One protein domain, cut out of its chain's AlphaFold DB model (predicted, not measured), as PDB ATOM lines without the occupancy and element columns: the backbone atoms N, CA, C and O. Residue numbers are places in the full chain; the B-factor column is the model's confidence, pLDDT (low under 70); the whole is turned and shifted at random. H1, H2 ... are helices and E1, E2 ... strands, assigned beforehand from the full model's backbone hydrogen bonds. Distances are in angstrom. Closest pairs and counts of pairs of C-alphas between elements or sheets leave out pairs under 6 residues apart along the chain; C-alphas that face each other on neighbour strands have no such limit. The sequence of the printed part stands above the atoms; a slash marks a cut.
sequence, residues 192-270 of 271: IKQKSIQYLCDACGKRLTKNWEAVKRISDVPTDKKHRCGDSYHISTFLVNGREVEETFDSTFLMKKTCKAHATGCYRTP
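What this domain is: This is residues 192 to 270 of the 271 residues of an uncharacterized protein of Candidatus Melainabacteria bacterium (UniProt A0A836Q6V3). A long, strongly twisted and curled antiparallel sheet has the hairpin of E3 and E4 reaching to one end, while its other end holds the short strands E2 and E5, with the one helix, H1, packed over E5. E1 runs beside E3, and the long link of residues 251 to 264 loops out at the end away from the hairpin's turn. The printed part has 79 residues, with one named helix and five named strands in the order E1, H1, E2, E3, E4, E5; the sheet's order is E2, E5, E1, E3, E4, and the class is mixed, helices and strands. The whole is only just compact, close to loose, with a radius of gyration of the C-alphas of 13.6 A, and elongated, spanning 43 by 26 by 24 A.

Where its parts are: E1, residues 192 to 200, begins with C-alpha 192 at (-63.701, 48.849, 9.141) and is 26.7 A long. H1, residues 202 to 211, is 14.2 A long. E2 is residues 216 to 220. E3, residues 231 to 240, is the longest strand, 27.8 A, and E4, residues 243 to 250, is 22.9 A long; between them C-alpha 241 is at (-68.027, 42.915, 19.730). E5, residues 265 to 269, ends with C-alpha 269 at (-49.962, 47.958, -2.364).

How they stand to each other: E1 and E3 are antiparallel at 162 degrees, with N 195 and O 235 2.8 A apart, within hydrogen-bond range. The hairpin E3 and E4 stands at 156 degrees, with N 236 and O 247 at 2.9 A. On the other side of E1 is E5, antiparallel at 136 degrees, with N 198 and O 267 at 2.8 A. E5 and the edge strand E2 are antiparallel at 150 degrees, with N 218 and O 266 at 2.8 A; E4 is the other edge strand. H1 is on one face of the sheet, in two layers, at a height of 9.4 A over the sheet. It lies over E5 and along the strands, at 17 degrees to E5 on the local plane; their closest C-alphas are those of Asp 202 and Gly 265, 6.8 A apart. E1, H1 and E2 form a split strand-helix-strand unit, two strands running the same way with E5 between them in the sheet, and its crossover is right-handed. Every O i to N i+4 pair in H1 is within hydrogen-bond range. E2 and E4 are apart.

The domain as a whole: The two C-alphas farthest apart, those of Asn 241 and Lys 257, are 44.1 A apart. The printed part has no cut. The link from E4 to E5 is long, with 14 residues. The mean pLDDT of the printed part is 72.5, and 33 residues are under 70, among them residues 235 to 240 and 246 to 258.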
ATOM      1  N   ILE A 192     -64.139  47.465   8.846       63.91
ATOM      2  CA  ILE A 192     -63.701  48.849   9.141       63.91
ATOM      3  C   ILE A 192     -62.356  49.247   8.518       63.91
ATOM      4  O   ILE A 192     -62.038  50.434   8.476       63.91
ATOM      5  N   LYS A 193     -61.538  48.277   8.095       65.56
ATOM      6  CA  LYS A 193     -60.341  48.478   7.263       65.56
ATOM      7  C   LYS A 193     -60.168  47.273   6.346       65.56
ATOM      8  O   LYS A 193     -60.535  46.159   6.710       65.56
ATOM      9  N   GLN A 194     -59.480  47.465   5.229       66.62
ATOM     10  CA  GLN A 194     -58.845  46.385   4.474       66.62
ATOM     11  C   GLN A 194     -57.472  46.899   3.995       66.62
ATOM     12  O   GLN A 194     -57.263  48.108   3.875       66.62
ATOM     13  N   LYS A 195     -56.484  46.018   3.815       68.12
ATOM     14  CA  LYS A 195     -55.150  46.351   3.278       68.12
ATOM     15  C   LYS A 195     -54.567  45.170   2.508       68.12
ATOM     16  O   LYS A 195     -54.778  44.018   2.880       68.12
ATOM     17  N   SER A 196     -53.826  45.446   1.440       77.06
ATOM     18  CA  SER A 196     -53.089  44.427   0.687       77.06
ATOM     19  C   SER A 196     -51.601  44.582   0.973       77.06
ATOM     20  O   SER A 196     -51.059  45.693   0.940       77.06
ATOM     21  N   ILE A 197     -50.949  43.468   1.294       81.06
ATOM     22  CA  ILE A 197     -49.500  43.414   1.462       81.06
ATOM     23  C   ILE A 197     -48.897  42.461   0.441       81.06
ATOM     24  O   ILE A 197     -49.447  41.399   0.160       81.06
ATOM     25  N   GLN A 198     -47.740  42.835  -0.087       82.88
ATOM     26  CA  GLN A 198     -46.962  41.998  -0.981       82.88
ATOM     27  C   GLN A 198     -45.515  41.922  -0.510       82.88
ATOM     28  O   GLN A 198     -44.879  42.929  -0.201       82.88
ATOM     29  N   TYR A 199     -44.972  40.716  -0.481       86.06
ATOM     30  CA  TYR A 199     -43.585  40.452  -0.144       86.06
ATOM     31  C   TYR A 199     -42.759  40.403  -1.424       86.06
ATOM     32  O   TYR A 199     -43.005  39.593  -2.313       86.06
ATOM     33  N   LEU A 200     -41.763  41.278  -1.546       84.69
ATOM     34  CA  LEU A 200     -40.949  41.409  -2.755       84.69
ATOM     35  C   LEU A 200     -39.462  41.354  -2.409       84.69
ATOM     36  O   LEU A 200     -39.037  41.782  -1.336       84.69
ATOM     37  N   CYS A 201     -38.649  40.841  -3.333       88.62
ATOM     38  CA  CYS A 201     -37.202  41.032  -3.272       88.62
ATOM     39  C   CYS A 201     -36.847  42.480  -3.644       88.62
ATOM     40  O   CYS A 201     -37.612  43.153  -4.340       88.62
ATOM     41  N   ASP A 202     -35.665  42.947  -3.249       87.56
ATOM     42  CA  ASP A 202     -35.245  44.337  -3.462       87.56
ATOM     43  C   ASP A 202     -35.321  44.778  -4.931       87.56
ATOM     44  O   ASP A 202     -35.717  45.908  -5.222       87.56
ATOM     45  N   ALA A 203     -34.979  43.891  -5.872       85.56
ATOM     46  CA  ALA A 203     -35.045  44.191  -7.301       85.56
ATOM     47  C   ALA A 203     -36.493  44.387  -7.782       85.56
ATOM     48  O   ALA A 203     -36.797  45.368  -8.464       85.56
ATOM     49  N   CYS A 204     -37.401  43.477  -7.412       83.31
ATOM     50  CA  CYS A 204     -38.809  43.568  -7.789       83.31
ATOM     51  C   CYS A 204     -39.512  44.730  -7.084       83.31
ATOM     52  O   CYS A 204     -40.254  45.451  -7.744       83.31
ATOM     53  N   GLY A 205     -39.222  44.959  -5.802       83.56
ATOM     54  CA  GLY A 205     -39.753  46.077  -5.030       83.56
ATOM     55  C   GLY A 205     -39.359  47.434  -5.610       83.56
ATOM     56  O   GLY A 205     -40.229  48.257  -5.867       83.56
ATOM     57  N   LYS A 206     -38.071  47.651  -5.923       83.31
ATOM     58  CA  LYS A 206     -37.608  48.893  -6.576       83.31
ATOM     59  C   LYS A 206     -38.273  49.119  -7.934       83.31
ATOM     60  O   LYS A 206     -38.641  50.245  -8.256       83.31
ATOM     61  N   ARG A 207     -38.432  48.055  -8.731       80.19
ATOM     62  CA  ARG A 207     -39.104  48.131 -10.036       80.19
ATOM     63  C   ARG A 207     -40.583  48.489  -9.891       80.19
ATOM     64  O   ARG A 207     -41.069  49.316 -10.652       80.19
ATOM     65  N   LEU A 208     -41.276  47.882  -8.928       74.00
ATOM     66  CA  LEU A 208     -42.688  48.151  -8.657       74.00
ATOM     67  C   LEU A 208     -42.900  49.573  -8.144       74.00
ATOM     68  O   LEU A 208     -43.666  50.295  -8.758       74.00
ATOM     69  N   THR A 209     -42.155  50.024  -7.133       72.25
ATOM     70  CA  THR A 209     -42.269  51.402  -6.620       72.25
ATOM     71  C   THR A 209     -41.952  52.462  -7.683       72.25
ATOM     72  O   THR A 209     -42.539  53.537  -7.662       72.25
ATOM     73  N   LYS A 210     -41.050  52.175  -8.636       72.19
ATOM     74  CA  LYS A 210     -40.740  53.098  -9.740       72.19
ATOM     75  C   LYS A 210     -41.857  53.182 -10.783       72.19
ATOM     76  O   LYS A 210     -42.066  54.243 -11.355       72.19
ATOM     77  N   ASN A 211     -42.514  52.063 -11.074       65.56
ATOM     78  CA  ASN A 211     -43.540  52.015 -12.112       65.56
ATOM     79  C   ASN A 211     -44.924  52.376 -11.563       65.56
ATOM     80  O   ASN A 211     -45.763  52.857 -12.314       65.56
ATOM     81  N   TRP A 212     -45.179  52.068 -10.293       55.81
ATOM     82  CA  TRP A 212     -46.466  52.181  -9.618       55.81
ATOM     83  C   TRP A 212     -46.240  52.958  -8.314       55.81
ATOM     84  O   TRP A 212     -45.931  52.370  -7.274       55.81
ATOM     85  N   GLU A 213     -46.374  54.287  -8.374       59.00
ATOM     86  CA  GLU A 213     -46.027  55.221  -7.280       59.00
ATOM     87  C   GLU A 213     -46.750  54.933  -5.952       59.00
ATOM     88  O   GLU A 213     -46.290  55.309  -4.870       59.00
ATOM     89  N   ALA A 214     -47.870  54.220  -6.012       59.97
ATOM     90  CA  ALA A 214     -48.661  53.861  -4.852       59.97
ATOM     91  C   ALA A 214     -48.108  52.652  -4.058       59.97
ATOM     92  O   ALA A 214     -48.480  52.468  -2.898       59.97
ATOM     93  N   VAL A 215     -47.193  51.847  -4.621       70.06
ATOM     94  CA  VAL A 215     -46.598  50.685  -3.930       70.06
ATOM     95  C   VAL A 215     -45.429  51.125  -3.043       70.06
ATOM     96  O   VAL A 215     -44.346  51.463  -3.531       70.06
ATOM     97  N   LYS A 216     -45.613  51.066  -1.718       78.62
ATOM     98  CA  LYS A 216     -44.638  51.557  -0.726       78.62
ATOM     99  C   LYS A 216     -44.094  50.424   0.138       78.62
ATOM    100  O   LYS A 216     -44.866  49.670   0.725       78.62
ATOM    101  N   ARG A 217     -42.764  50.322   0.272       84.81
ATOM    102  CA  ARG A 217     -42.136  49.436   1.273       84.81
ATOM    103  C   ARG A 217     -42.541  49.921   2.664       84.81
ATOM    104  O   ARG A 217     -42.379  51.103   2.959       84.81
ATOM    105  N   ILE A 218     -43.058  49.025   3.495       84.69
ATOM    106  CA  ILE A 218     -43.498  49.335   4.863       84.69
ATOM    107  C   ILE A 218     -42.609  48.696   5.929       84.69
ATOM    108  O   ILE A 218     -42.503  49.235   7.024       84.69
ATOM    109  N   SER A 219     -41.954  47.577   5.619       84.81
ATOM    110  CA  SER A 219     -41.000  46.931   6.522       84.81
ATOM    111  C   SER A 219     -40.080  45.974   5.765       84.81
ATOM    112  O   SER A 219     -40.285  45.696   4.580       84.81
ATOM    113  N   ASP A 220     -39.089  45.427   6.462       87.19
ATOM    114  CA  ASP A 220     -38.368  44.233   6.019       87.19
ATOM    115  C   ASP A 220     -39.223  42.977   6.245       87.19
ATOM    116  O   ASP A 220     -40.239  43.019   6.955       87.19
ATOM    117  N   VAL A 221     -38.850  41.859   5.614       80.62
ATOM    118  CA  VAL A 221     -39.496  40.568   5.899       80.62
ATOM    119  C   VAL A 221     -39.095  40.095   7.300       80.62
ATOM    120  O   VAL A 221     -37.904  40.122   7.613       80.62
ATOM    121  N   PRO A 222     -40.047  39.643   8.140       75.94
ATOM    122  CA  PRO A 222     -39.727  39.038   9.430       75.94
ATOM    123  C   PRO A 222     -38.722  37.891   9.274       75.94
ATOM    124  O   PRO A 222     -38.882  37.031   8.407       75.94
ATOM    125  N   THR A 223     -37.675  37.876  10.100       69.50
ATOM    126  CA  THR A 223     -36.543  36.935   9.986       69.50
ATOM    127  C   THR A 223     -36.932  35.474  10.218       69.50
ATOM    128  O   THR A 223     -36.224  34.565   9.787       69.50
ATOM    129  N   ASP A 224     -38.066  35.243  10.871       68.06
ATOM    130  CA  ASP A 224     -38.663  33.944  11.159       68.06
ATOM    131  C   ASP A 224     -39.568  33.421  10.029       68.06
ATOM    132  O   ASP A 224     -39.934  32.243  10.030       68.06
ATOM    133  N   LYS A 225     -39.903  34.250   9.028       70.75
ATOM    134  CA  LYS A 225     -40.812  33.881   7.935       70.75
ATOM    135  C   LYS A 225     -40.096  33.749   6.593       70.75
ATOM    136  O   LYS A 225     -39.420  34.654   6.115       70.75
ATOM    137  N   LYS A 226     -40.306  32.613   5.918       75.94
ATOM    138  CA  LYS A 226     -39.757  32.341   4.577       75.94
ATOM    139  C   LYS A 226     -40.740  32.742   3.479       75.94
ATOM    140  O   LYS A 226     -41.295  31.875   2.810       75.94
ATOM    141  N   HIS A 227     -40.913  34.044   3.275       82.94
ATOM    142  CA  HIS A 227     -41.707  34.554   2.155       82.94
ATOM    143  C   HIS A 227     -40.916  34.532   0.841       82.94
ATOM    144  O   HIS A 227     -39.706  34.802   0.799       82.94
ATOM    145  N   ARG A 228     -41.596  34.197  -0.254       83.31
ATOM    146  CA  ARG A 228     -41.069  34.301  -1.615       83.31
ATOM    147  C   ARG A 228     -41.462  35.641  -2.219       83.31
ATOM    148  O   ARG A 228     -42.448  36.266  -1.845       83.31
ATOM    149  N   CYS A 229     -40.656  36.100  -3.168       79.19
ATOM    150  CA  CYS A 229     -40.988  37.287  -3.935       79.19
ATOM    151  C   CYS A 229     -42.282  37.053  -4.729       79.19
ATOM    152  O   CYS A 229     -42.336  36.177  -5.591       79.19
ATOM    153  N   GLY A 230     -43.283  37.891  -4.483       72.81
ATOM    154  CA  GLY A 230     -44.614  37.796  -5.067       72.81
ATOM    155  C   GLY A 230     -45.668  37.207  -4.131       72.81
ATOM    156  O   GLY A 230     -46.827  37.213  -4.531       72.81
ATOM    157  N   ASP A 231     -45.300  36.748  -2.924       77.38
ATOM    158  CA  ASP A 231     -46.296  36.361  -1.918       77.38
ATOM    159  C   ASP A 231     -47.174  37.572  -1.595       77.38
ATOM    160  O   ASP A 231     -46.659  38.645  -1.264       77.38
ATOM    161  N   SER A 232     -48.488  37.407  -1.702       75.62
ATOM    162  CA  SER A 232     -49.470  38.477  -1.535       75.62
ATOM    163  C   SER A 232     -50.525  38.053  -0.530       75.62
ATOM    164  O   SER A 232     -50.964  36.906  -0.536       75.62
ATOM    165  N   TYR A 233     -50.946  38.984   0.321       69.56
ATOM    166  CA  TYR A 233     -51.986  38.738   1.309       69.56
ATOM    167  C   TYR A 233     -52.975  39.895   1.347       69.56
ATOM    168  O   TYR A 233     -52.585  41.064   1.419       69.56
ATOM    169  N   HIS A 234     -54.259  39.555   1.371       70.38
ATOM    170  CA  HIS A 234     -55.321  40.486   1.729       70.38
ATOM    171  C   HIS A 234     -55.584  40.383   3.222       70.38
ATOM    172  O   HIS A 234     -55.710  39.287   3.761       70.38
ATOM    173  N   ILE A 235     -55.644  41.524   3.896       69.56
ATOM    174  CA  ILE A 235     -55.930  41.595   5.322       69.56
ATOM    175  C   ILE A 235     -57.166  42.462   5.508       69.56
ATOM    176  O   ILE A 235     -57.165  43.628   5.112       69.56
ATOM    177  N   SER A 236     -58.187  41.896   6.127       69.12
ATOM    178  CA  SER A 236     -59.461  42.543   6.428       69.12
ATOM    179  C   SER A 236     -59.556  42.760   7.927       69.12
ATOM    180  O   SER A 236     -59.293  41.838   8.694       69.12
ATOM    181  N   THR A 237     -59.912  43.966   8.367       64.06
ATOM    182  CA  THR A 237     -60.143  44.249   9.785       64.06
ATOM    183  C   THR A 237     -61.630  44.417  10.045       64.06
ATOM    184  O   THR A 237     -62.284  45.295   9.476       64.06
ATOM    185  N   PHE A 238     -62.138  43.608  10.969       66.69
ATOM    186  CA  PHE A 238     -63.519  43.611  11.423       66.69
ATOM    187  C   PHE A 238     -63.613  44.089  12.871       66.69
ATOM    188  O   PHE A 238     -62.743  43.812  13.691       66.69
ATOM    189  N   LEU A 239     -64.700  44.770  13.201       61.44
ATOM    190  CA  LEU A 239     -65.115  45.129  14.540       61.44
ATOM    191  C   LEU A 239     -66.101  44.069  15.032       61.44
ATOM    192  O   LEU A 239     -67.298  44.131  14.757       61.44
ATOM    193  N   VAL A 240     -65.595  43.090  15.775       68.12
ATOM    194  CA  VAL A 240     -66.399  42.017  16.367       68.12
ATOM    195  C   VAL A 240     -66.526  42.299  17.858       68.12
ATOM    196  O   VAL A 240     -65.535  42.305  18.586       68.12
ATOM    197  N   ASN A 241     -67.748  42.573  18.327       72.62
ATOM    198  CA  ASN A 241     -68.027  42.915  19.730       72.62
ATOM    199  C   ASN A 241     -67.166  44.086  20.261       72.62
ATOM    200  O   ASN A 241     -66.666  44.047  21.385       72.62
ATOM    201  N   GLY A 242     -66.951  45.114  19.431       71.50
ATOM    202  CA  GLY A 242     -66.151  46.294  19.787       71.50
ATOM    203  C   GLY A 242     -64.631  46.080  19.785       71.50
ATOM    204  O   GLY A 242     -63.902  46.969  20.214       71.50
ATOM    205  N   ARG A 243     -64.140  44.926  19.316       68.62
ATOM    206  CA  ARG A 243     -62.706  44.636  19.163       68.62
ATOM    207  C   ARG A 243     -62.333  44.480  17.701       68.62
ATOM    208  O   ARG A 243     -63.082  43.882  16.934       68.62
ATOM    209  N   GLU A 244     -61.158  44.984  17.347       74.12
ATOM    210  CA  GLU A 244     -60.593  44.790  16.016       74.12
ATOM    211  C   GLU A 244     -60.018  43.378  15.882       74.12
ATOM    212  O   GLU A 244     -59.184  42.953  16.682       74.12
ATOM    213  N   VAL A 245     -60.479  42.660  14.864       70.94
ATOM    214  CA  VAL A 245     -60.014  41.330  14.478       70.94
ATOM    215  C   VAL A 245     -59.508  41.430  13.048       70.94
ATOM    216  O   VAL A 245     -60.253  41.840  12.160       70.94
ATOM    217  N   GLU A 246     -58.236  41.094  12.828       69.94
ATOM    218  CA  GLU A 246     -57.673  40.994  11.481       69.94
ATOM    219  C   GLU A 246     -57.794  39.558  10.971       69.94
ATOM    220  O   GLU A 246     -57.273  38.624  11.582       69.94
ATOM    221  N   GLU A 247     -58.438  39.391   9.822       68.62
ATOM    222  CA  GLU A 247     -58.407  38.158   9.046       68.62
ATOM    223  C   GLU A 247     -57.421  38.327   7.894       68.62
ATOM    224  O   GLU A 247     -57.380  39.371   7.244       68.62
ATOM    225  N   THR A 248     -56.591  37.314   7.651       63.38
ATOM    226  CA  THR A 248     -55.596  37.326   6.571       63.38
ATOM    227  C   THR A 248     -55.907  36.216   5.580       63.38
ATOM    228  O   THR A 248     -55.993  35.050   5.956       63.38
ATOM    229  N   PHE A 249     -56.023  36.580   4.310       61.25
ATOM    230  CA  PHE A 249     -56.225  35.681   3.185       61.25
ATOM    231  C   PHE A 249     -54.985  35.688   2.286       61.25
ATOM    232  O   PHE A 249     -54.516  36.749   1.874       61.25
ATOM    233  N   ASP A 250     -54.452  34.506   1.980       67.25
ATOM    234  CA  ASP A 250     -53.348  34.345   1.030       67.25
ATOM    235  C   ASP A 250     -53.868  34.501  -0.406       67.25
ATOM    236  O   ASP A 250     -54.705  33.723  -0.863       67.25
ATOM    237  N   SER A 251     -53.372  35.517  -1.110       59.69
ATOM    238  CA  SER A 251     -53.702  35.828  -2.504       59.69
ATOM    239  C   SER A 251     -52.499  35.704  -3.437       59.69
ATOM    240  O   SER A 251     -52.423  36.351  -4.483       59.69
ATOM    241  N   THR A 252     -51.527  34.870  -3.070       62.22
ATOM    242  CA  THR A 252     -50.304  34.670  -3.846       62.22
ATOM    243  C   THR A 252     -50.587  34.013  -5.203       62.22
ATOM    244  O   THR A 252     -50.912  32.827  -5.290       62.22
ATOM    245  N   PHE A 253     -50.363  34.747  -6.300       55.38
ATOM    246  CA  PHE A 253     -50.406  34.199  -7.663       55.38
ATOM    247  C   PHE A 253     -49.032  33.701  -8.111       55.38
ATOM    248  O   PHE A 253     -48.178  34.454  -8.583       55.38
ATOM    249  N   LEU A 254     -48.818  32.388  -8.030       48.50
ATOM    250  CA  LEU A 254     -47.615  31.748  -8.563       48.50
ATOM    251  C   LEU A 254     -47.718  31.576 -10.091       48.50
ATOM    252  O   LEU A 254     -48.121  30.521 -10.577       48.50
ATOM    253  N   MET A 255     -47.324  32.581 -10.881       40.81
ATOM    254  CA  MET A 255     -47.147  32.370 -12.330       40.81
ATOM    255  C   MET A 255     -45.858  31.585 -12.625       40.81
ATOM    256  O   MET A 255     -44.833  31.792 -11.984       40.81
ATOM    257  N   LYS A 256     -45.837  30.753 -13.678       39.78
ATOM    258  CA  LYS A 256     -44.646  29.965 -14.089       39.78
ATOM    259  C   LYS A 256     -43.364  30.795 -14.331       39.78
ATOM    260  O   LYS A 256     -42.275  30.224 -14.328       39.78
ATOM    261  N   LYS A 257     -43.477  32.115 -14.533       51.00
ATOM    262  CA  LYS A 257     -42.364  33.066 -14.738       51.00
ATOM    263  C   LYS A 257     -42.131  34.025 -13.552       51.00
ATOM    264  O   LYS A 257     -41.468  35.044 -13.733       51.00
ATOM    265  N   THR A 258     -42.676  33.762 -12.362       58.47
ATOM    266  CA  THR A 258     -42.455  34.643 -11.202       58.47
ATOM    267  C   THR A 258     -41.021  34.575 -10.686       58.47
ATOM    268  O   THR A 258     -40.304  33.581 -10.843       58.47
ATOM    269  N   CYS A 259     -40.587  35.680 -10.078       72.12
ATOM    270  CA  CYS A 259     -39.302  35.770  -9.403       72.12
ATOM    271  C   CYS A 259     -39.230  34.708  -8.297       72.12
ATOM    272  O   CYS A 259     -40.043  34.709  -7.383       72.12
ATOM    273  N   LYS A 260     -38.242  33.810  -8.364       79.00
ATOM    274  CA  LYS A 260     -38.053  32.746  -7.359       79.00
ATOM    275  C   LYS A 260     -37.191  33.179  -6.170       79.00
ATOM    276  O   LYS A 260     -36.840  32.345  -5.341       79.00
ATOM    277  N   ALA A 261     -36.803  34.453  -6.113       85.38
ATOM    278  CA  ALA A 261     -36.001  34.978  -5.020       85.38
ATOM    279  C   ALA A 261     -36.799  34.980  -3.710       85.38
ATOM    280  O   ALA A 261     -38.030  35.057  -3.709       85.38
ATOM    281  N   HIS A 262     -36.082  34.951  -2.593       88.12
ATOM    282  CA  HIS A 262     -36.678  35.265  -1.303       88.12
ATOM    283  C   HIS A 262     -37.076  36.739  -1.259       88.12
ATOM    284  O   HIS A 262     -36.382  37.600  -1.810       88.12
ATOM    285  N   ALA A 263     -38.215  37.018  -0.634       86.31
ATOM    286  CA  ALA A 263     -38.600  38.391  -0.375       86.31
ATOM    287  C   ALA A 263     -37.681  39.001   0.689       86.31
ATOM    288  O   ALA A 263     -37.266  38.327   1.629       86.31
ATOM    289  N   THR A 264     -37.370  40.283   0.523       88.56
ATOM    290  CA  THR A 264     -36.525  41.064   1.442       88.56
ATOM    291  C   THR A 264     -37.275  42.253   2.034       88.56
ATOM    292  O   THR A 264     -36.902  42.730   3.102       88.56
ATOM    293  N   GLY A 265     -38.384  42.675   1.416       86.19
ATOM    294  CA  GLY A 265     -39.278  43.692   1.960       86.19
ATOM    295  C   GLY A 265     -40.750  43.291   1.911       86.19
ATOM    296  O   GLY A 265     -41.181  42.525   1.047       86.19
ATOM    297  N   CYS A 266     -41.516  43.860   2.837       86.38
ATOM    298  CA  CYS A 266     -42.970  43.905   2.827       86.38
ATOM    299  C   CYS A 266     -43.417  45.253   2.252       86.38
ATOM    300  O   CYS A 266     -42.932  46.313   2.663       86.38
ATOM    301  N   TYR A 267     -44.338  45.216   1.299       84.25
ATOM    302  CA  TYR A 267     -44.829  46.373   0.570       84.25
ATOM    303  C   TYR A 267     -46.333  46.483   0.769       84.25
ATOM    304  O   TYR A 267     -47.057  45.509   0.591       84.25
ATOM    305  N   ARG A 268     -46.807  47.680   1.117       77.50
ATOM    306  CA  ARG A 268     -48.222  48.010   0.990       77.50
ATOM    307  C   ARG A 268     -48.479  48.318  -0.474       77.50
ATOM    308  O   ARG A 268     -47.849  49.221  -1.032       77.50
ATOM    309  N   THR A 269     -49.394  47.577  -1.075       66.12
ATOM    310  CA  THR A 269     -49.962  47.958  -2.364       66.12
ATOM    311  C   THR A 269     -51.199  48.811  -2.087       66.12
ATOM    312  O   THR A 269     -51.883  48.552  -1.088       66.12
ATOM    313  N   PRO A 270     -51.490  49.838  -2.904       56.56
ATOM    314  CA  PRO A 270     -52.829  50.405  -2.896       56.56
ATOM    315  C   PRO A 270     -53.815  49.262  -3.136       56.56
ATOM    316  O   PRO A 270     -53.494  48.279  -3.818       56.56
TER     317      PRO A 270